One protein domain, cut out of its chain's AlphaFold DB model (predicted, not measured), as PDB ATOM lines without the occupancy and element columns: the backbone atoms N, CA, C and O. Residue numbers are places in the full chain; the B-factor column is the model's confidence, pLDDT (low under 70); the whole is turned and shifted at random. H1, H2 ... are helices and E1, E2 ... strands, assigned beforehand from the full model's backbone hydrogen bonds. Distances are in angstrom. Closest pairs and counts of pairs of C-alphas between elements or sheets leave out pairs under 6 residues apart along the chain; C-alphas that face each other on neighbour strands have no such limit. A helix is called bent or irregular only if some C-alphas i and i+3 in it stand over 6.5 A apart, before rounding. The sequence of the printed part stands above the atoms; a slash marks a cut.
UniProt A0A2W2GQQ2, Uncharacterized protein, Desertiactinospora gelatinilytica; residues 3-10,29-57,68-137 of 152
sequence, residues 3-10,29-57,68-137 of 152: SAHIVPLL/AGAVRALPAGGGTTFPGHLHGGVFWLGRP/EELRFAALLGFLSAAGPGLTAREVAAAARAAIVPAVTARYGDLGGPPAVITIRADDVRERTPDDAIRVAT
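What this domain is: This is residues 3 to 10, 29 to 57 and 68 to 137 of the 152 residues of an uncharacterized protein of Desertiactinospora gelatinilytica (UniProt A0A2W2GQQ2). A strongly twisted antiparallel sheet of six strands curls round the long helix H1, with bent strands E3 and E4 through its middle; the short helix H2 packs on its outside. The printed part has 107 residues, with two named helices and six named strands in the order E1, E2, E3, E4, H1, E5, H2, E6. The sheet is branched, and the class is mixed, helices and strands. The whole is compact, with a radius of gyration of the C-alphas of 14.0 A and spans of 44 by 32 by 19 A.

Where its parts are: Find C-alpha 3 at (-17.933, 14.928, 128.450); there E1, residues 3 to 10, begins. Then look for E2, residues 34 to 36, and E3, residues 42 to 53, 30.8 A long, which bends by 62 degrees at residue 49. E4, residues 70 to 84, runs 40.1 A and bends by 57 degrees at residue 77. H1, residues 88 to 107, runs 27.9 A. E5, residues 115 to 118, H2, residues 121 to 127, and E6, residues 133 to 136, follow, ending at C-alpha 136 (-21.600, 14.850, 107.396).

How they stand to each other: Beside E1, find E4 on one side, N 5 and O 81 2.9 A apart, and E5 on the other, N 10 and O 117 2.9 A apart. E3 has E4 on one side, N 48 and O 78 3.0 A apart; on the other are its hairpin partner E2, N 35 and O 43 2.8 A apart, and E6, N 49 and O 135 2.9 A apart. H1 is on the sheet; its closest C-alphas to E2 are Ala 94 and Pro 36, 5.4 A. H2 is on the sheet at a height of 8.8 A. Every O i to N i+4 pair is within hydrogen-bond range in H2, and 15 of 16 in H1.

The domain as a whole: The farthest C-alphas, Glu 68 and Pro 84, are 44.4 A apart. Residues 11 to 28 and 58 to 67 are not printed; the gaps are 13.4 A and 17.9 A. Of the links printed whole, none is long. Residues 56 to 57 have pLDDT under 70.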
ATOM      1  N   SER A   3     -19.154  14.542 129.152       79.88
ATOM      2  CA  SER A   3     -17.933  14.928 128.450       79.88
ATOM      3  C   SER A   3     -18.246  14.998 126.961       79.88
ATOM      4  O   SER A   3     -18.827  14.059 126.416       79.88
ATOM      5  N   ALA A   4     -17.869  16.095 126.310       87.62
ATOM      6  CA  ALA A   4     -17.949  16.245 124.862       87.62
ATOM      7  C   ALA A   4     -16.537  16.217 124.275       87.62
ATOM      8  O   ALA A   4     -15.636  16.869 124.800       87.62
ATOM      9  N   HIS A   5     -16.356  15.467 123.192       91.81
ATOM     10  CA  HIS A   5     -15.077  15.315 122.506       91.81
ATOM     11  C   HIS A   5     -15.230  15.592 121.027       91.81
ATOM     12  O   HIS A   5     -16.211  15.177 120.417       91.81
ATOM     13  N   ILE A   6     -14.218  16.246 120.465       94.50
ATOM     14  CA  ILE A   6     -14.024  16.398 119.028       94.50
ATOM     15  C   ILE A   6     -12.709  15.695 118.709       94.50
ATOM     16  O   ILE A   6     -11.647  16.118 119.166       94.50
ATOM     17  N   VAL A   7     -12.787  14.596 117.967       96.94
ATOM     18  CA  VAL A   7     -11.650  13.728 117.660       96.94
ATOM     19  C   VAL A   7     -11.335  13.837 116.168       96.94
ATOM     20  O   VAL A   7     -12.152  13.399 115.360       96.94
ATOM     21  N   PRO A   8     -10.184  14.405 115.769       97.94
ATOM     22  CA  PRO A   8      -9.742  14.379 114.379       97.94
ATOM     23  C   PRO A   8      -9.397  12.942 113.968       97.94
ATOM     24  O   PRO A   8      -8.652  12.261 114.678       97.94
ATOM     25  N   LEU A   9      -9.925  12.482 112.834       98.00
ATOM     26  CA  LEU A   9      -9.771  11.116 112.338       98.00
ATOM     27  C   LEU A   9      -9.232  11.087 110.905       98.00
ATOM     28  O   LEU A   9      -9.645  11.880 110.057       98.00
ATOM     29  N   LEU A  10      -8.369  10.104 110.647       97.94
ATOM     30  CA  LEU A  10      -8.128   9.547 109.320       97.94
ATOM     31  C   LEU A  10      -8.751   8.151 109.277       97.94
ATOM     32  O   LEU A  10      -8.473   7.311 110.138       97.94
ATOM     33  N   ALA A  29     -20.691   7.977 107.816       97.25
ATOM     34  CA  ALA A  29     -21.518   8.918 108.564       97.25
ATOM     35  C   ALA A  29     -22.692   8.231 109.280       97.25
ATOM     36  O   ALA A  29     -23.012   8.590 110.417       97.25
ATOM     37  N   GLY A  30     -23.305   7.235 108.634       96.81
ATOM     38  CA  GLY A  30     -24.363   6.405 109.199       96.81
ATOM     39  C   GLY A  30     -23.851   5.475 110.297       96.81
ATOM     40  O   GLY A  30     -24.459   5.402 111.365       96.81
ATOM     41  N   ALA A  31     -22.704   4.825 110.079       96.88
ATOM     42  CA  ALA A  31     -22.109   3.897 111.040       96.88
ATOM     43  C   ALA A  31     -21.813   4.567 112.389       96.88
ATOM     44  O   ALA A  31     -22.062   3.987 113.443       96.88
ATOM     45  N   VAL A  32     -21.327   5.810 112.381       96.88
ATOM     46  CA  VAL A  32     -20.983   6.522 113.621       96.88
ATOM     47  C   VAL A  32     -22.166   7.217 114.295       96.88
ATOM     48  O   VAL A  32     -21.984   7.804 115.358       96.88
ATOM     49  N   ARG A  33     -23.377   7.172 113.718       95.44
ATOM     50  CA  ARG A  33     -24.558   7.828 114.306       95.44
ATOM     51  C   ARG A  33     -24.879   7.271 115.697       95.44
ATOM     52  O   ARG A  33     -25.302   8.023 116.573       95.44
ATOM     53  N   ALA A  34     -24.641   5.975 115.903       93.81
ATOM     54  CA  ALA A  34     -24.784   5.288 117.182       93.81
ATOM     55  C   ALA A  34     -23.506   4.499 117.499       93.81
ATOM     56  O   ALA A  34     -23.319   3.369 117.054       93.81
ATOM     57  N   LEU A  35     -22.615   5.110 118.277       94.94
ATOM     58  CA  LEU A  35     -21.336   4.526 118.656       94.94
ATOM     59  C   LEU A  35     -21.514   3.544 119.819       94.94
ATOM     60  O   LEU A  35     -22.178   3.885 120.800       94.94
ATOM     61  N   PRO A  36     -20.919   2.343 119.752       93.88
ATOM     62  CA  PRO A  36     -21.009   1.370 120.830       93.88
ATOM     63  C   PRO A  36     -20.237   1.844 122.065       93.88
ATOM     64  O   PRO A  36     -19.087   2.273 121.977       93.88
ATOM     65  N   ALA A  37     -20.860   1.712 123.230       87.94
ATOM     66  CA  ALA A  37     -20.237   1.891 124.532       87.94
ATOM     67  C   ALA A  37     -20.042   0.537 125.232       87.94
ATOM     68  O   ALA A  37     -20.567  -0.502 124.818       87.94
ATOM     69  N   GLY A  38     -19.306   0.549 126.346       80.69
ATOM     70  CA  GLY A  38     -19.245  -0.606 127.239       80.69
ATOM     71  C   GLY A  38     -20.641  -1.015 127.735       80.69
ATOM     72  O   GLY A  38     -21.510  -0.173 127.957       80.69
ATOM     73  N   GLY A  39     -20.861  -2.320 127.914       80.25
ATOM     74  CA  GLY A  39     -22.102  -2.839 128.502       80.25
ATOM     75  C   GLY A  39     -23.328  -2.835 127.578       80.25
ATOM     76  O   GLY A  39     -24.447  -2.855 128.079       80.25
ATOM     77  N   GLY A  40     -23.142  -2.800 126.253       80.62
ATOM     78  CA  GLY A  40     -24.238  -2.934 125.279       80.62
ATOM     79  C   GLY A  40     -25.077  -1.670 125.071       80.62
ATOM     80  O   GLY A  40     -26.127  -1.727 124.439       80.62
ATOM     81  N   THR A  41     -24.623  -0.531 125.594       88.69
ATOM     82  CA  THR A  41     -25.243   0.778 125.354       88.69
ATOM     83  C   THR A  41     -24.606   1.469 124.148       88.69
ATOM     84  O   THR A  41     -23.547   1.056 123.676       88.69
ATOM     85  N   THR A  42     -25.245   2.518 123.634       93.12
ATOM     86  CA  THR A  42     -24.701   3.355 122.558       93.12
ATOM     87  C   THR A  42     -24.728   4.830 122.947       93.12
ATOM     88  O   THR A  42     -25.492   5.244 123.822       93.12
ATOM     89  N   PHE A  43     -23.881   5.630 122.305       92.62
ATOM     90  CA  PHE A  43     -23.879   7.086 122.420       92.62
ATOM     91  C   PHE A  43     -23.840   7.737 121.031       92.62
ATOM     92  O   PHE A  43     -23.323   7.141 120.085       92.62
ATOM     93  N   PRO A  44     -24.399   8.948 120.872       93.56
ATOM     94  CA  PRO A  44     -24.453   9.598 119.570       93.56
ATOM     95  C   PRO A  44     -23.066  10.072 119.120       93.56
ATOM     96  O   PRO A  44     -22.312  10.667 119.901       93.56
ATOM     97  N   GLY A  45     -22.763   9.855 117.842       95.38
ATOM     98  CA  GLY A  45     -21.591  10.390 117.154       95.38
ATOM     99  C   GLY A  45     -21.992  11.197 115.919       95.38
ATOM    100  O   GLY A  45     -22.979  10.891 115.256       95.38
ATOM    101  N   HIS A  46     -21.228  12.247 115.621       96.69
ATOM    102  CA  HIS A  46     -21.419  13.099 114.451       96.69
ATOM    103  C   HIS A  46     -20.088  13.273 113.729       96.69
ATOM    104  O   HIS A  46     -19.167  13.905 114.252       96.69
ATOM    105  N   LEU A  47     -19.985  12.711 112.533       97.56
ATOM    106  CA  LEU A  47     -18.826  12.858 111.668       97.56
ATOM    107  C   LEU A  47     -19.026  14.045 110.737       97.56
ATOM    108  O   LEU A  47     -20.116  14.245 110.212       97.56
ATOM    109  N   HIS A  48     -17.965  14.804 110.505       96.81
ATOM    110  CA  HIS A  48     -17.884  15.746 109.397       96.81
ATOM    111  C   HIS A  48     -16.490  15.694 108.781       96.81
ATOM    112  O   HIS A  48     -15.495  15.633 109.502       96.81
ATOM    113  N   GLY A  49     -16.396  15.713 107.456       97.00
ATOM    114  CA  GLY A  49     -15.114  15.561 106.779       97.00
ATOM    115  C   GLY A  49     -15.212  15.579 105.262       97.00
ATOM    116  O   GLY A  49     -16.211  16.020 104.689       97.00
ATOM    117  N   GLY A  50     -14.143  15.116 104.623       97.88
ATOM    118  CA  GLY A  50     -14.064  14.903 103.184       97.88
ATOM    119  C   GLY A  50     -13.576  13.494 102.867       97.88
ATOM    120  O   GLY A  50     -12.600  13.043 103.469       97.88
ATOM    121  N   VAL A  51     -14.243  12.821 101.928       97.94
ATOM    122  CA  VAL A  51     -13.801  11.543 101.352       97.94
ATOM    123  C   VAL A  51     -13.185  11.747  99.979       97.94
ATOM    124  O   VAL A  51     -13.651  12.570  99.192       97.94
ATOM    125  N   PHE A  52     -12.119  11.008  99.697       96.50
ATOM    126  CA  PHE A  52     -11.353  11.129  98.462       96.50
ATOM    127  C   PHE A  52     -10.572   9.846  98.168       96.50
ATOM    128  O   PHE A  52     -10.345   9.010  99.046       96.50
ATOM    129  N   TRP A  53     -10.137   9.699  96.919       94.75
ATOM    130  CA  TRP A  53      -9.210   8.645  96.524       94.75
ATOM    131  C   TRP A  53      -7.776   9.056  96.859       94.75
ATOM    132  O   TRP A  53      -7.333  10.139  96.482       94.75
ATOM    133  N   LEU A  54      -7.026   8.180  97.523       89.94
ATOM    134  CA  LEU A  54      -5.584   8.320  97.687       89.94
ATOM    135  C   LEU A  54      -4.874   7.838  96.420       89.94
ATOM    136  O   LEU A  54      -5.045   6.704  95.978       89.94
ATOM    137  N   GLY A  55      -4.050   8.710  95.845       81.06
ATOM    138  CA  GLY A  55      -3.287   8.432  94.630       81.06
ATOM    139  C   GLY A  55      -3.602   9.407  93.502       81.06
ATOM    140  O   GLY A  55      -4.369  10.354  93.656       81.06
ATOM    141  N   ARG A  56      -2.955   9.205  92.352       68.31
ATOM    142  CA  ARG A  56      -3.136  10.079  91.189       68.31
ATOM    143  C   ARG A  56      -4.459   9.740  90.481       68.31
ATOM    144  O   ARG A  56      -4.703   8.556  90.244       68.31
ATOM    145  N   PRO A  57      -5.272  10.737  90.086       69.94
ATOM    146  CA  PRO A  57      -6.402  10.510  89.191       69.94
ATOM    147  C   PRO A  57      -5.954   9.806  87.907       69.94
ATOM    148  O   PRO A  57      -4.858  10.069  87.399       69.94
ATOM    149  N   GLU A  68     -12.155  -6.094  89.450       81.25
ATOM    150  CA  GLU A  68     -11.394  -6.615  90.583       81.25
ATOM    151  C   GLU A  68     -10.315  -5.654  91.109       81.25
ATOM    152  O   GLU A  68      -9.667  -5.953  92.112       81.25
ATOM    153  N   GLU A  69     -10.092  -4.516  90.446       87.88
ATOM    154  CA  GLU A  69      -9.088  -3.546  90.871       87.88
ATOM    155  C   GLU A  69      -9.539  -2.837  92.152       87.88
ATOM    156  O   GLU A  69     -10.663  -2.340  92.254       87.88
ATOM    157  N   LEU A  70      -8.636  -2.768  93.131       90.50
ATOM    158  CA  LEU A  70      -8.849  -2.023  94.363       90.50
ATOM    159  C   LEU A  70      -8.168  -0.661  94.287       90.50
ATOM    160  O   LEU A  70      -7.051  -0.518  93.788       90.50
ATOM    161  N   ARG A  71      -8.848   0.345  94.829       92.12
ATOM    162  CA  ARG A  71      -8.342   1.705  94.991       92.12
ATOM    163  C   ARG A  71      -8.406   2.092  96.454       92.12
ATOM    164  O   ARG A  71      -9.335   1.730  97.171       92.12
ATOM    165  N   PHE A  72      -7.431   2.878  96.882       93.56
ATOM    166  CA  PHE A  72      -7.317   3.266  98.278       93.56
ATOM    167  C   PHE A  72      -8.151   4.523  98.542       93.56
ATOM    168  O   PHE A  72      -7.875   5.585  97.986       93.56
ATOM    169  N   ALA A  73      -9.193   4.412  99.359       96.06
ATOM    170  CA  ALA A  73     -10.046   5.521  99.767       96.06
ATOM    171  C   ALA A  73      -9.628   6.055 101.139       96.06
ATOM    172  O   ALA A  73      -9.196   5.302 102.017       96.06
ATOM    173  N   ALA A  74      -9.806   7.359 101.337       97.50
ATOM    174  CA  ALA A  74      -9.581   8.018 102.611       97.50
ATOM    175  C   ALA A  74     -10.734   8.942 102.999       97.50
ATOM    176  O   ALA A  74     -11.367   9.555 102.142       97.50
ATOM    177  N   LEU A  75     -10.948   9.079 104.307       98.25
ATOM    178  CA  LEU A  75     -11.702  10.163 104.927       98.25
ATOM    179  C   LEU A  75     -10.787  10.919 105.884       98.25
ATOM    180  O   LEU A  75     -10.223  10.316 106.796       98.25
ATOM    181  N   LEU A  76     -10.721  12.239 105.736       98.31
ATOM    182  CA  LEU A  76     -10.192  13.147 106.755       98.31
ATOM    183  C   LEU A  76     -11.343  13.951 107.352       98.31
ATOM    184  O   LEU A  76     -12.146  14.536 106.623       98.31
ATOM    185  N   GLY A  77     -11.448  13.977 108.677       97.75
ATOM    186  CA  GLY A  77     -12.565  14.653 109.325       97.75
ATOM    187  C   GLY A  77     -12.455  14.724 110.833       97.75
ATOM    188  O   GLY A  77     -11.439  14.374 111.427       97.75
ATOM    189  N   PHE A  78     -13.531  15.170 111.461       97.94
ATOM    190  CA  PHE A  78     -13.671  15.196 112.904       97.94
ATOM    191  C   PHE A  78     -14.929  14.434 113.310       97.94
ATOM    192  O   PHE A  78     -16.003  14.602 112.726       97.94
ATOM    193  N   LEU A  79     -14.788  13.622 114.349       97.69
ATOM    194  CA  LEU A  79     -15.883  12.940 115.013       97.69
ATOM    195  C   LEU A  79     -16.188  13.636 116.334       97.69
ATOM    196  O   LEU A  79     -15.356  13.660 117.244       97.69
ATOM    197  N   SER A  80     -17.397  14.168 116.439       95.88
ATOM    198  CA  SER A  80     -17.927  14.753 117.661       95.88
ATOM    199  C   SER A  80     -18.795  13.735 118.392       95.88
ATOM    200  O   SER A  80     -19.695  13.150 117.793       95.88
ATOM    201  N   ALA A  81     -18.570  13.541 119.687       94.12
ATOM    202  CA  ALA A  81     -19.385  12.663 120.521       94.12
ATOM    203  C   ALA A  81     -19.546  13.247 121.926       94.12
ATOM    204  O   ALA A  81     -18.643  13.916 122.434       94.12
ATOM    205  N   ALA A  82     -20.686  12.983 122.561       88.25
ATOM    206  CA  ALA A  82     -20.951  13.405 123.930       88.25
ATOM    207  C   ALA A  82     -21.526  12.249 124.751       88.25
ATOM    208  O   ALA A  82     -22.408  11.526 124.294       88.25
ATOM    209  N   GLY A  83     -21.027  12.086 125.974       84.31
ATOM    210  CA  GLY A  83     -21.450  11.005 126.855       84.31
ATOM    211  C   GLY A  83     -20.777  11.052 128.227       84.31
ATOM    212  O   GLY A  83     -19.800  11.781 128.429       84.31
ATOM    213  N   PRO A  84     -21.312  10.315 129.210       81.19
ATOM    214  CA  PRO A  84     -20.775  10.308 130.563       81.19
ATOM    215  C   PRO A  84     -19.397   9.643 130.596       81.19
ATOM    216  O   PRO A  84     -19.253   8.484 130.224       81.19
ATOM    217  N   GLY A  85     -18.382  10.378 131.062       82.88
ATOM    218  CA  GLY A  85     -17.044   9.825 131.296       82.88
ATOM    219  C   GLY A  85     -16.251   9.447 130.044       82.88
ATOM    220  O   GLY A  85     -15.175   8.883 130.193       82.88
ATOM    221  N   LEU A  86     -16.739   9.776 128.840       88.12
ATOM    222  CA  LEU A  86     -16.030   9.470 127.597       88.12
ATOM    223  C   LEU A  86     -14.655  10.141 127.567       88.12
ATOM    224  O   LEU A  86     -14.484  11.270 128.034       88.12
ATOM    225  N   THR A  87     -13.706   9.463 126.934       91.81
ATOM    226  CA  THR A  87     -12.387   9.963 126.539       91.81
ATOM    227  C   THR A  87     -12.246   9.940 125.017       91.81
ATOM    228  O   THR A  87     -12.883   9.138 124.334       91.81
ATOM    229  N   ALA A  88     -11.351  10.761 124.456       91.19
ATOM    230  CA  ALA A  88     -11.067  10.740 123.015       91.19
ATOM    231  C   ALA A  88     -10.645   9.343 122.507       91.19
ATOM    232  O   ALA A  88     -11.013   8.940 121.404       91.19
ATOM    233  N   ARG A  89      -9.924   8.576 123.340       92.62
ATOM    234  CA  ARG A  89      -9.525   7.194 123.034       92.62
ATOM    235  C   ARG A  89     -10.732   6.263 122.914       92.62
ATOM    236  O   ARG A  89     -10.769   5.445 122.003       92.62
ATOM    237  N   GLU A  90     -11.701   6.376 123.819       93.81
ATOM    238  CA  GLU A  90     -12.927   5.570 123.771       93.81
ATOM    239  C   GLU A  90     -13.799   5.945 122.576       93.81
ATOM    240  O   GLU A  90     -14.322   5.056 121.913       93.81
ATOM    241  N   VAL A  91     -13.888   7.236 122.241       95.00
ATOM    242  CA  VAL A  91     -14.596   7.699 121.039       95.00
ATOM    243  C   VAL A  91     -13.967   7.110 119.773       95.00
ATOM    244  O   VAL A  91     -14.683   6.571 118.933       95.00
ATOM    245  N   ALA A  92     -12.636   7.133 119.650       95.88
ATOM    246  CA  ALA A  92     -11.939   6.535 118.508       95.88
ATOM    247  C   ALA A  92     -12.109   5.005 118.444       95.88
ATOM    248  O   ALA A  92     -12.337   4.446 117.370       95.88
ATOM    249  N   ALA A  93     -12.041   4.322 119.591       95.88
ATOM    250  CA  ALA A  93     -12.259   2.879 119.666       95.88
ATOM    251  C   ALA A  93     -13.693   2.497 119.265       95.88
ATOM    252  O   ALA A  93     -13.883   1.551 118.500       95.88
ATOM    253  N   ALA A  94     -14.688   3.257 119.725       96.38
ATOM    254  CA  ALA A  94     -16.085   3.064 119.358       96.38
ATOM    255  C   ALA A  94     -16.323   3.339 117.866       96.38
ATOM    256  O   ALA A  94     -17.013   2.565 117.206       96.38
ATOM    257  N   ALA A  95     -15.695   4.381 117.310       97.50
ATOM    258  CA  ALA A  95     -15.750   4.672 115.878       97.50
ATOM    259  C   ALA A  95     -15.220   3.496 115.057       97.50
ATOM    260  O   ALA A  95     -15.892   3.029 114.142       97.50
ATOM    261  N   ARG A  96     -14.057   2.950 115.432       97.56
ATOM    262  CA  ARG A  96     -13.500   1.754 114.791       97.56
ATOM    263  C   ARG A  96     -14.454   0.562 114.890       97.56
ATOM    264  O   ARG A  96     -14.658  -0.132 113.899       97.56
ATOM    265  N   ALA A  97     -15.032   0.329 116.068       96.75
ATOM    266  CA  ALA A  97     -15.961  -0.775 116.304       96.75
ATOM    267  C   ALA A  97     -17.267  -0.654 115.500       96.75
ATOM    268  O   ALA A  97     -17.861  -1.677 115.184       96.75
ATOM    269  N   ALA A  98     -17.689   0.562 115.145       97.62
ATOM    270  CA  ALA A  98     -18.852   0.800 114.294       97.62
ATOM    271  C   ALA A  98     -18.516   0.750 112.791       97.62
ATOM    272  O   ALA A  98     -19.235   0.134 112.009       97.62
ATOM    273  N   ILE A  99     -17.407   1.372 112.382       97.75
ATOM    274  CA  ILE A  99     -17.019   1.524 110.973       97.75
ATOM    275  C   ILE A  99     -16.611   0.192 110.350       97.75
ATOM    276  O   ILE A  99     -17.071  -0.135 109.261       97.75
ATOM    277  N   VAL A 100     -15.751  -0.580 111.024       97.00
ATOM    278  CA  VAL A 100     -15.221  -1.835 110.472       97.00
ATOM    279  C   VAL A 100     -16.341  -2.788 110.031       97.00
ATOM    280  O   VAL A 100     -16.350  -3.153 108.857       97.00
ATOM    281  N   PRO A 101     -17.318  -3.158 110.883       96.56
ATOM    282  CA  PRO A 101     -18.386  -4.056 110.452       96.56
ATOM    283  C   PRO A 101     -19.288  -3.437 109.378       96.56
ATOM    284  O   PRO A 101     -19.752  -4.170 108.511       96.56
ATOM    285  N   ALA A 102     -19.517  -2.119 109.388       97.25
ATOM    286  CA  ALA A 102     -20.322  -1.456 108.362       97.25
ATOM    287  C   ALA A 102     -19.665  -1.541 106.973       97.25
ATOM    288  O   ALA A 102     -20.319  -1.918 106.001       97.25
ATOM    289  N   VAL A 103     -18.362  -1.256 106.883       96.88
ATOM    290  CA  VAL A 103     -17.603  -1.364 105.628       96.88
ATOM    291  C   VAL A 103     -17.524  -2.817 105.169       96.88
ATOM    292  O   VAL A 103     -17.819  -3.097 104.010       96.88
ATOM    293  N   THR A 104     -17.215  -3.753 106.072       95.94
ATOM    294  CA  THR A 104     -17.174  -5.185 105.736       95.94
ATOM    295  C   THR A 104     -18.534  -5.701 105.264       95.94
ATOM    296  O   THR A 104     -18.596  -6.464 104.305       95.94
ATOM    297  N   ALA A 105     -19.638  -5.267 105.875       96.44
ATOM    298  CA  ALA A 105     -20.977  -5.648 105.430       96.44
ATOM    299  C   ALA A 105     -21.301  -5.112 104.027       96.44
ATOM    300  O   ALA A 105     -21.994  -5.783 103.263       96.44
ATOM    301  N   ARG A 106     -20.807  -3.916 103.678       96.62
ATOM    302  CA  ARG A 106     -21.102  -3.278 102.391       96.62
ATOM    303  C   ARG A 106     -20.218  -3.768 101.245       96.62
ATOM    304  O   ARG A 106     -20.714  -3.892 100.125       96.62
ATOM    305  N   TYR A 107     -18.934  -3.995 101.500       93.44
ATOM    306  CA  TYR A 107     -17.933  -4.252 100.457       93.44
ATOM    307  C   TYR A 107     -17.255  -5.625 100.570       93.44
ATOM    308  O   TYR A 107     -16.490  -5.994  99.684       93.44
ATOM    309  N   GLY A 108     -17.564  -6.406 101.608       91.94
ATOM    310  CA  GLY A 108     -16.958  -7.711 101.848       91.94
ATOM    311  C   GLY A 108     -15.578  -7.624 102.501       91.94
ATOM    312  O   GLY A 108     -15.219  -6.621 103.124       91.94
ATOM    313  N   ASP A 109     -14.818  -8.713 102.391       89.00
ATOM    314  CA  ASP A 109     -13.416  -8.756 102.806       89.00
ATOM    315  C   ASP A 109     -12.526  -8.249 101.665       89.00
ATOM    316  O   ASP A 109     -12.484  -8.838 100.585       89.00
ATOM    317  N   LEU A 110     -11.831  -7.140 101.914       87.38
ATOM    318  CA  LEU A 110     -10.977  -6.444 100.949       87.38
ATOM    319  C   LEU A 110      -9.484  -6.692 101.225       87.38
ATOM    320  O   LEU A 110      -8.631  -5.929 100.784       87.38
ATOM    321  N   GLY A 111      -9.158  -7.742 101.989       84.06
ATOM    322  CA  GLY A 111      -7.789  -8.089 102.384       84.06
ATOM    323  C   GLY A 111      -7.337  -7.445 103.699       84.06
ATOM    324  O   GLY A 111      -6.310  -7.837 104.254       84.06
ATOM    325  N   GLY A 112      -8.114  -6.504 104.240       87.44
ATOM    326  CA  GLY A 112      -7.885  -5.905 105.548       87.44
ATOM    327  C   GLY A 112      -9.056  -5.030 106.010       87.44
ATOM    328  O   GLY A 112      -9.816  -4.522 105.187       87.44
ATOM    329  N   PRO A 113      -9.235  -4.843 107.330       93.12
ATOM    330  CA  PRO A 113     -10.253  -3.942 107.846       93.12
ATOM    331  C   PRO A 113      -9.852  -2.476 107.614       93.12
ATOM    332  O   PRO A 113      -8.656  -2.164 107.619       93.12
ATOM    333  N   PRO A 114     -10.825  -1.549 107.550       95.44
ATOM    334  CA  PRO A 114     -10.534  -0.123 107.553       95.44
ATOM    335  C   PRO A 114      -9.638   0.275 108.728       95.44
ATOM    336  O   PRO A 114      -9.890  -0.090 109.885       95.44
ATOM    337  N   ALA A 115      -8.613   1.075 108.448       96.69
ATOM    338  CA  ALA A 115      -7.850   1.741 109.488       96.69
ATOM    339  C   ALA A 115      -8.629   2.975 109.945       96.69
ATOM    340  O   ALA A 115      -9.031   3.792 109.126       96.69
ATOM    341  N   VAL A 116      -8.833   3.112 111.254       97.44
ATOM    342  CA  VAL A 116      -9.458   4.283 111.880       97.44
ATOM    343  C   VAL A 116      -8.479   4.795 112.918       97.44
ATOM    344  O   VAL A 116      -8.248   4.127 113.929       97.44
ATOM    345  N   ILE A 117      -7.867   5.942 112.647       96.75
ATOM    346  CA  ILE A 117      -6.793   6.490 113.473       96.75
ATOM    347  C   ILE A 117      -7.072   7.938 113.853       96.75
ATOM    348  O   ILE A 117      -7.631   8.712 113.081       96.75
ATOM    349  N   THR A 118      -6.649   8.311 115.055       97.56
ATOM    350  CA  THR A 118      -6.670   9.700 115.514       97.56
ATOM    351  C   THR A 118      -5.483  10.460 114.938       97.56
ATOM    352  O   THR A 118      -4.357   9.964 115.003       97.56
ATOM    353  N   ILE A 119      -5.717  11.667 114.437       97.19
ATOM    354  CA  ILE A 119      -4.689  12.543 113.852       97.19
ATOM    355  C   ILE A 119      -4.718  13.929 114.502       97.19
ATOM    356  O   ILE A 119      -5.474  14.168 115.449       97.19
ATOM    357  N   ARG A 120      -3.885  14.860 114.026       96.31
ATOM    358  CA  ARG A 120      -3.943  16.256 114.474       96.31
ATOM    359  C   ARG A 120      -5.054  16.995 113.736       96.31
ATOM    360  O   ARG A 120      -5.383  16.679 112.599       96.31
ATOM    361  N   ALA A 121      -5.614  18.016 114.379       94.69
ATOM    362  CA  ALA A 121      -6.612  18.872 113.741       94.69
ATOM    363  C   ALA A 121      -6.047  19.591 112.502       94.69
ATOM    364  O   ALA A 121      -6.769  19.765 111.522       94.69
ATOM    365  N   ASP A 122      -4.763  19.958 112.540       95.75
ATOM    366  CA  ASP A 122      -4.069  20.601 111.420       95.75
ATOM    367  C   ASP A 122      -3.976  19.667 110.212       95.75
ATOM    368  O   ASP A 122      -4.245  20.098 109.096       95.75
ATOM    369  N   ASP A 123      -3.748  18.363 110.429       95.00
ATOM    370  CA  ASP A 123      -3.731  17.381 109.340       95.00
ATOM    371  C   ASP A 123      -5.073  17.344 108.592       95.00
ATOM    372  O   ASP A 123      -5.088  17.245 107.369       95.00
ATOM    373  N   VAL A 124      -6.209  17.477 109.291       94.56
ATOM    374  CA  VAL A 124      -7.524  17.534 108.629       94.56
ATOM    375  C   VAL A 124      -7.637  18.777 107.747       94.56
ATOM    376  O   VAL A 124      -8.141  18.693 106.632       94.56
ATOM    377  N   ARG A 125      -7.173  19.938 108.216       92.06
ATOM    378  CA  ARG A 125      -7.307  21.203 107.473       92.06
ATOM    379  C   ARG A 125      -6.347  21.291 106.296       92.06
ATOM    380  O   ARG A 125      -6.740  21.756 105.237       92.06
ATOM    381  N   GLU A 126      -5.108  20.859 106.496       93.62
ATOM    382  CA  GLU A 126      -4.022  21.030 105.529       93.62
ATOM    383  C   GLU A 126      -3.966  19.911 104.489       93.62
ATOM    384  O   GLU A 126      -3.420  20.112 103.408       93.62
ATOM    385  N   ARG A 127      -4.495  18.719 104.807       93.69
ATOM    386  CA  ARG A 127      -4.370  17.534 103.943       93.69
ATOM    387  C   ARG A 127      -5.678  17.078 103.311       93.69
ATOM    388  O   ARG A 127      -5.633  16.144 102.516       93.69
ATOM    389  N   THR A 128      -6.818  17.686 103.646       94.81
ATOM    390  CA  THR A 128      -8.071  17.410 102.925       94.81
ATOM    391  C   THR A 128      -7.995  18.061 101.544       94.81
ATOM    392  O   THR A 128      -7.877  19.284 101.488       94.81
ATOM    393  N   PRO A 129      -8.071  17.291 100.443       93.81
ATOM    394  CA  PRO A 129      -8.071  17.857  99.098       93.81
ATOM    395  C   PRO A 129      -9.271  18.776  98.848       93.81
ATOM    396  O   PRO A 129     -10.355  18.560  99.397       93.81
ATOM    397  N   ASP A 130      -9.096  19.767  97.974       92.25
ATOM    398  CA  ASP A 130     -10.169  20.696  97.599       92.25
ATOM    399  C   ASP A 130     -11.325  19.999  96.862       92.25
ATOM    400  O   ASP A 130     -12.474  20.428  96.966       92.25
ATOM    401  N   ASP A 131     -11.035  18.907  96.150       90.56
ATOM    402  CA  ASP A 131     -11.995  18.079  95.416       90.56
ATOM    403  C   ASP A 131     -12.609  16.948  96.262       90.56
ATOM    404  O   ASP A 131     -13.381  16.138  95.747       90.56
ATOM    405  N   ALA A 132     -12.309  16.890  97.565       95.81
ATOM    406  CA  ALA A 132     -12.888  15.893  98.457       95.81
ATOM    407  C   ALA A 132     -14.411  16.062  98.580       95.81
ATOM    408  O   ALA A 132     -14.932  17.154  98.837       95.81
ATOM    409  N   ILE A 133     -15.136  14.948  98.482       96.75
ATOM    410  CA  ILE A 133     -16.591  14.925  98.635       96.75
ATOM    411  C   ILE A 133     -16.915  15.133 100.108       96.75
ATOM    412  O   ILE A 133     -16.444  14.400 100.979       96.75
ATOM    413  N   ARG A 134     -17.713  16.160 100.402       97.00
ATOM    414  CA  ARG A 134     -18.082  16.497 101.775       97.00
ATOM    415  C   ARG A 134     -19.055  15.472 102.334       97.00
ATOM    416  O   ARG A 134     -20.038  15.118 101.697       97.00
ATOM    417  N   VAL A 135     -18.777  15.051 103.558       95.19
ATOM    418  CA  VAL A 135     -19.565  14.069 104.298       95.19
ATOM    419  C   VAL A 135     -19.909  14.666 105.645       95.19
ATOM    420  O   VAL A 135     -19.042  15.231 106.318       95.19
ATOM    421  N   ALA A 136     -21.162  14.517 106.054       95.38
ATOM    422  CA  ALA A 136     -21.600  14.850 107.396       95.38
ATOM    423  C   ALA A 136     -22.654  13.848 107.866       95.38
ATOM    424  O   ALA A 136     -23.527  13.455 107.094       95.38
ATOM    425  N   THR A 137     -22.607  13.465 109.141       92.88
ATOM    426  CA  THR A 137     -23.751  12.813 109.782       92.88
ATOM    427  C   THR A 137     -24.908  13.815 109.784       92.88
ATOM    428  O   THR A 137     -24.733  14.920 110.310       92.88
TER     429      THR A 137